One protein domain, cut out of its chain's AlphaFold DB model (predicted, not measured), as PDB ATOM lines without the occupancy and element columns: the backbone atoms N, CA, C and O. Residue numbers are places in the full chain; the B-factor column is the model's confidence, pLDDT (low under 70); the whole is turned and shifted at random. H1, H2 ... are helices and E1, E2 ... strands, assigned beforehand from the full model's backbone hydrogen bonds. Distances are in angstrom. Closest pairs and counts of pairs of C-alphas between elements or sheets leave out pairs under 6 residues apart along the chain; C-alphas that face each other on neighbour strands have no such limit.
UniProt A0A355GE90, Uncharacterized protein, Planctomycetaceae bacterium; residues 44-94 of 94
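AT A GLANCE: This is residues 44 to 94 of the 94 residues of an uncharacterized protein of Planctomycetaceae bacterium (UniProt A0A355GE90). A strongly twisted five-strand sheet rolls partway toward a barrel, with E2 bending between the E1-E5 half and the E3-E4 half; short H1 packs over E5. The printed part has 51 residues, mostly strand, in the order E1 E2 E3 E4 E5 H1; the antiparallel sheet runs E4 E3 E2 E1 E5. It is compact, radius of gyration of the C-alphas 10.4 A, spanning 28 by 24 by 16 A.

IN THESE COORDINATES: E2, residues 53 to 61, is 18.8 A long; E3, 64 to 69, is 15.9 A. E4 is residues 72 to 76, E5 81 to 85. E1, residues 44 to 48, begins at C-alpha 44 (247.001, 172.562, 303.368); H1, residues 88 to 93, ends at C-alpha 93 (246.972, 158.069, 297.748).

HOW THE PARTS SIT: E1 to E4 form a meander, each strand the antiparallel neighbour of the one before. E2 bends by 90 degrees at residue 56. Within hydrogen-bond range are N 46 and O 54, 2.9 A, N 59 and O 66, 3.0 A, N 67 and O 74, 2.9 A, and, for E1 and E5, N 45 and O 85, 2.8 A. H1 is on the sheet, height 9.4 A, with the C-alphas of Ala 85 and Ile 91 closest to E5, 6.2 A. In H1, 1 of 2 O i to N i+4 pairs is within range.

THE WHOLE: The printed part has no cut, its links are tight, and no printed residue is under 70.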
ATOM      1  N   SER A  44     246.572 173.939 303.194       91.88
ATOM      2  CA  SER A  44     247.001 172.562 303.368       91.88
ATOM      3  C   SER A  44     246.158 171.915 304.469       91.88
ATOM      4  O   SER A  44     245.376 172.574 305.170       91.88
ATOM      5  N   LEU A  45     246.261 170.599 304.589       94.19
ATOM      6  CA  LEU A  45     245.435 169.761 305.445       94.19
ATOM      7  C   LEU A  45     246.306 168.961 306.410       94.19
ATOM      8  O   LEU A  45     247.225 168.255 306.005       94.19
ATOM      9  N   LEU A  46     245.952 169.001 307.693       95.50
ATOM     10  CA  LEU A  46     246.461 168.063 308.688       95.50
ATOM     11  C   LEU A  46     245.438 166.958 308.902       95.50
ATOM     12  O   LEU A  46     244.323 167.224 309.364       95.50
ATOM     13  N   LEU A  47     245.834 165.714 308.635       95.75
ATOM     14  CA  LEU A  47     245.088 164.549 309.089       95.75
ATOM     15  C   LEU A  47     245.544 164.195 310.502       95.75
ATOM     16  O   LEU A  47     246.714 163.910 310.751       95.75
ATOM     17  N   MET A  48     244.613 164.202 311.446       96.44
ATOM     18  CA  MET A  48     244.879 163.872 312.840       96.44
ATOM     19  C   MET A  48     244.773 162.369 313.091       96.44
ATOM     20  O   MET A  48     243.995 161.670 312.444       96.44
ATOM     21  N   LYS A  49     245.449 161.876 314.133       96.44
ATOM     22  CA  LYS A  49     245.318 160.480 314.596       96.44
ATOM     23  C   LYS A  49     243.894 160.106 315.021       96.44
ATOM     24  O   LYS A  49     243.540 158.935 315.021       96.44
ATOM     25  N   SER A  50     243.071 161.097 315.369       95.88
ATOM     26  CA  SER A  50     241.644 160.916 315.659       95.88
ATOM     27  C   SER A  50     240.779 160.697 314.409       95.88
ATOM     28  O   SER A  50     239.583 160.453 314.543       95.88
ATOM     29  N   GLY A  51     241.348 160.836 313.206       93.75
ATOM     30  CA  GLY A  51     240.633 160.820 311.927       93.75
ATOM     31  C   GLY A  51     240.006 162.163 311.542       93.75
ATOM     32  O   GLY A  51     239.411 162.281 310.474       93.75
ATOM     33  N   ARG A  52     240.125 163.196 312.386       93.62
ATOM     34  CA  ARG A  52     239.694 164.558 312.038       93.62
ATOM     35  C   ARG A  52     240.687 165.203 311.076       93.62
ATOM     36  O   ARG A  52     241.886 164.958 311.173       93.62
ATOM     37  N   MET A  53     240.184 166.069 310.204       93.69
ATOM     38  CA  MET A  53     241.002 166.883 309.307       93.69
ATOM     39  C   MET A  53     240.887 168.351 309.693       93.69
ATOM     40  O   MET A  53     239.792 168.826 310.002       93.69
ATOM     41  N   VAL A  54     242.011 169.060 309.668       94.31
ATOM     42  CA  VAL A  54     242.064 170.504 309.910       94.31
ATOM     43  C   VAL A  54     242.682 171.169 308.689       94.31
ATOM     44  O   VAL A  54     243.781 170.801 308.287       94.31
ATOM     45  N   SER A  55     241.969 172.130 308.101       94.06
ATOM     46  CA  SER A  55     242.424 172.903 306.944       94.06
ATOM     47  C   SER A  55     242.858 174.308 307.340       94.06
ATOM     48  O   SER A  55     242.271 174.934 308.230       94.06
ATOM     49  N   GLY A  56     243.865 174.821 306.642       94.44
ATOM     50  CA  GLY A  56     244.291 176.205 306.770       94.44
ATOM     51  C   GLY A  56     245.679 176.436 306.198       94.44
ATOM     52  O   GLY A  56     246.264 175.564 305.562       94.44
ATOM     53  N   GLU A  57     246.215 177.620 306.448       95.19
ATOM     54  CA  GLU A  57     247.631 177.886 306.220       95.19
ATOM     55  C   GLU A  57     248.417 177.229 307.353       95.19
ATOM     56  O   GLU A  57     248.233 177.578 308.526       95.19
ATOM     57  N   ILE A  58     249.250 176.252 307.006       94.88
ATOM     58  CA  ILE A  58     250.024 175.468 307.965       94.88
ATOM     59  C   ILE A  58     251.436 176.040 308.036       94.88
ATOM     60  O   ILE A  58     252.072 176.323 307.025       94.88
ATOM     61  N   SER A  59     251.927 176.224 309.254       94.25
ATOM     62  CA  SER A  59     253.314 176.595 309.527       94.25
ATOM     63  C   SER A  59     253.807 175.864 310.767       94.25
ATOM     64  O   SER A  59     253.020 175.549 311.659       94.25
ATOM     65  N   GLU A  60     255.102 175.585 310.845       94.25
ATOM     66  CA  GLU A  60     255.685 174.961 312.029       94.25
ATOM     67  C   GLU A  60     255.966 175.993 313.128       94.25
ATOM     68  O   GLU A  60     256.372 177.129 312.876       94.25
ATOM     69  N   SER A  61     255.751 175.584 314.373       93.19
ATOM     70  CA  SER A  61     256.040 176.347 315.581       93.19
ATOM     71  C   SER A  61     256.629 175.421 316.648       93.19
ATOM     72  O   SER A  61     256.525 174.199 316.563       93.19
ATOM     73  N   ALA A  62     257.224 175.991 317.698       92.00
ATOM     74  CA  ALA A  62     257.872 175.226 318.767       92.00
ATOM     75  C   ALA A  62     256.928 174.239 319.489       92.00
ATOM     76  O   ALA A  62     257.393 173.267 320.078       92.00
ATOM     77  N   GLY A  63     255.614 174.489 319.457       91.12
ATOM     78  CA  GLY A  63     254.592 173.651 320.096       91.12
ATOM     79  C   GLY A  63     253.803 172.740 319.151       91.12
ATOM     80  O   GLY A  63     252.868 172.088 319.608       91.12
ATOM     81  N   GLY A  64     254.117 172.725 317.852       95.75
ATOM     82  CA  GLY A  64     253.338 171.995 316.851       95.75
ATOM     83  C   GLY A  64     253.098 172.795 315.576       95.75
ATOM     84  O   GLY A  64     253.762 173.794 315.304       95.75
ATOM     85  N   TYR A  65     252.091 172.381 314.818       96.31
ATOM     86  CA  TYR A  65     251.640 173.091 313.629       96.31
ATOM     87  C   TYR A  65     250.721 174.250 314.014       96.31
ATOM     88  O   TYR A  65     249.680 174.051 314.641       96.31
ATOM     89  N   LEU A  66     251.080 175.467 313.622       96.50
ATOM     90  CA  LEU A  66     250.190 176.617 313.652       96.50
ATOM     91  C   LEU A  66     249.321 176.589 312.394       96.50
ATOM     92  O   LEU A  66     249.824 176.762 311.285       96.50
ATOM     93  N   VAL A  67     248.018 176.410 312.592       96.06
ATOM     94  CA  VAL A  67     247.019 176.432 311.525       96.06
ATOM     95  C   VAL A  67     246.254 177.743 311.591       96.06
ATOM     96  O   VAL A  67     245.631 178.050 312.612       96.06
ATOM     97  N   LYS A  68     246.282 178.515 310.502       95.44
ATOM     98  CA  LYS A  68     245.486 179.738 310.347       95.44
ATOM     99  C   LYS A  68     244.307 179.480 309.418       95.44
ATOM    100  O   LYS A  68     244.485 179.002 308.302       95.44
ATOM    101  N   ASN A  69     243.104 179.813 309.870       93.12
ATOM    102  CA  ASN A  69     241.875 179.719 309.091       93.12
ATOM    103  C   ASN A  69     241.020 180.992 309.282       93.12
ATOM    104  O   ASN A  69     241.327 181.818 310.144       93.12
ATOM    105  N   PRO A  70     239.931 181.183 308.514       91.94
ATOM    106  CA  PRO A  70     239.078 182.369 308.655       91.94
ATOM    107  C   PRO A  70     238.413 182.519 310.034       91.94
ATOM    108  O   PRO A  70     237.976 183.610 310.390       91.94
ATOM    109  N   THR A  71     238.307 181.435 310.809       91.69
ATOM    110  CA  THR A  71     237.708 181.424 312.154       91.69
ATOM    111  C   THR A  71     238.722 181.780 313.247       91.69
ATOM    112  O   THR A  71     238.327 182.121 314.360       91.69
ATOM    113  N   GLY A  72     240.022 181.731 312.953       94.25
ATOM    114  CA  GLY A  72     241.088 182.057 313.889       94.25
ATOM    115  C   GLY A  72     242.369 181.273 313.627       94.25
ATOM    116  O   GLY A  72     242.644 180.787 312.533       94.25
ATOM    117  N   SER A  73     243.201 181.165 314.656       94.81
ATOM    118  CA  SER A  73     244.436 180.386 314.597       94.81
ATOM    119  C   SER A  73     244.492 179.414 315.758       94.81
ATOM    120  O   SER A  73     244.055 179.734 316.863       94.81
ATOM    121  N   MET A  74     245.033 178.227 315.510       95.62
ATOM    122  CA  MET A  74     245.190 177.193 316.527       95.62
ATOM    123  C   MET A  74     246.530 176.484 316.382       95.62
ATOM    124  O   MET A  74     247.066 176.377 315.282       95.62
ATOM    125  N   VAL A  75     247.050 175.979 317.498       96.56
ATOM    126  CA  VAL A  75     248.243 175.129 317.514       96.56
ATOM    127  C   VAL A  75     247.804 173.676 317.649       96.56
ATOM    128  O   VAL A  75     247.070 173.328 318.574       96.56
ATOM    129  N   VAL A  76     248.246 172.842 316.713       96.38
ATOM    130  CA  VAL A  76     248.017 171.398 316.683       96.38
ATOM    131  C   VAL A  76     249.320 170.688 317.069       96.38
ATOM    132  O   VAL A  76     250.302 170.812 316.337       96.38
ATOM    133  N   PRO A  77     249.362 169.936 318.182       96.94
ATOM    134  CA  PRO A  77     250.580 169.249 318.617       96.94
ATOM    135  C   PRO A  77     251.064 168.193 317.613       96.94
ATOM    136  O   PRO A  77     250.244 167.464 317.044       96.94
ATOM    137  N   PHE A  78     252.378 168.052 317.429       96.44
ATOM    138  CA  PHE A  78     252.968 167.112 316.461       96.44
ATOM    139  C   PHE A  78     252.521 165.665 316.695       96.44
ATOM    140  O   PHE A  78     252.168 164.948 315.764       96.44
ATOM    141  N   GLU A  79     252.459 165.241 317.956       96.62
ATOM    142  CA  GLU A  79     252.080 163.889 318.349       96.62
ATOM    143  C   GLU A  79     250.627 163.540 318.017       96.62
ATOM    144  O   GLU A  79     250.265 162.363 318.023       96.62
ATOM    145  N   SER A  80     249.794 164.538 317.736       96.31
ATOM    146  CA  SER A  80     248.383 164.363 317.401       96.31
ATOM    147  C   SER A  80     248.129 164.287 315.889       96.31
ATOM    148  O   SER A  80     247.053 163.851 315.472       96.31
ATOM    149  N   VAL A  81     249.126 164.650 315.075       96.19
ATOM    150  CA  VAL A  81     249.082 164.609 313.610       96.19
ATOM    151  C   VAL A  81     249.539 163.239 313.110       96.19
ATOM    152  O   VAL A  81     250.450 162.619 313.663       96.19
ATOM    153  N   LEU A  82     248.854 162.736 312.088       95.25
ATOM    154  CA  LEU A  82     249.221 161.525 311.365       95.25
ATOM    155  C   LEU A  82     250.115 161.890 310.170       95.25
ATOM    156  O   LEU A  82     251.213 161.354 310.055       95.25
ATOM    157  N   PHE A  83     249.673 162.832 309.329       92.94
ATOM    158  CA  PHE A  83     250.500 163.487 308.310       92.94
ATOM    159  C   PHE A  83     249.860 164.786 307.792       92.94
ATOM    160  O   PHE A  83     248.667 165.034 307.987       92.94
ATOM    161  N   GLU A  84     250.677 165.591 307.115       93.69
ATOM    162  CA  GLU A  84     250.276 166.759 306.327       93.69
ATOM    163  C   GLU A  84     250.063 166.368 304.855       93.69
ATOM    164  O   GLU A  84     250.787 165.519 304.322       93.69
ATOM    165  N   ALA A  85     249.059 166.973 304.225       92.81
ATOM    166  CA  ALA A  85     248.705 166.805 302.820       92.81
ATOM    167  C   ALA A  85     248.313 168.158 302.213       92.81
ATOM    168  O   ALA A  85     247.766 169.018 302.900       92.81
ATOM    169  N   LYS A  86     248.542 168.340 300.915       91.25
ATOM    170  CA  LYS A  86     248.152 169.552 300.185       91.25
ATOM    171  C   LYS A  86     246.651 169.609 299.940       91.25
ATOM    172  O   LYS A  86     246.035 170.665 300.029       91.25
ATOM    173  N   ASP A  87     246.054 168.462 299.642       87.88
ATOM    174  CA  ASP A  87     244.639 168.340 299.328       87.88
ATOM    175  C   ASP A  87     244.062 166.998 299.814       87.88
ATOM    176  O   ASP A  87     244.764 166.117 300.316       87.88
ATOM    177  N   LEU A  88     242.739 166.849 299.695       86.94
ATOM    178  CA  LEU A  88     242.055 165.609 300.065       86.94
ATOM    179  C   LEU A  88     242.466 164.427 299.177       86.94
ATOM    180  O   LEU A  88     242.345 163.286 299.610       86.94
ATOM    181  N   HIS A  89     242.913 164.672 297.945       87.62
ATOM    182  CA  HIS A  89     243.285 163.609 297.020       87.62
ATOM    183  C   HIS A  89     244.588 162.932 297.453       87.62
ATOM    184  O   HIS A  89     244.660 161.705 297.457       87.62
ATOM    185  N   GLU A  90     245.570 163.710 297.905       85.75
ATOM    186  CA  GLU A  90     246.833 163.208 298.443       85.75
ATOM    187  C   GLU A  90     246.615 162.296 299.659       85.75
ATOM    188  O   GLU A  90     247.293 161.278 299.786       85.75
ATOM    189  N   ILE A  91     245.617 162.592 300.501       85.00
ATOM    190  CA  ILE A  91     245.257 161.741 301.645       85.00
ATOM    191  C   ILE A  91     244.844 160.331 301.195       85.00
ATOM    192  O   ILE A  91     245.184 159.363 301.863       85.00
ATOM    193  N   TYR A  92     244.131 160.196 300.074       84.44
ATOM    194  CA  TYR A  92     243.689 158.889 299.571       84.44
ATOM    195  C   TYR A  92     244.797 158.070 298.907       84.44
ATOM    196  O   TYR A  92     244.646 156.859 298.753       84.44
ATOM    197  N   LEU A  93     245.871 158.720 298.459       86.94
ATOM    198  CA  LEU A  93     246.972 158.069 297.748       86.94
ATOM    199  C   LEU A  93     248.067 157.537 298.681       86.94
ATOM    200  O   LEU A  93     248.969 156.843 298.209       86.94
ATOM    201  N   LYS A  94     248.011 157.886 299.965       76.62
ATOM    202  CA  LYS A  94     249.052 157.621 300.959       76.62
ATOM    203  C   LYS A  94     248.685 156.459 301.871       76.62
ATOM    204  O   LYS A  94     249.606 155.671 302.175       76.62
TER     205      LYS A  94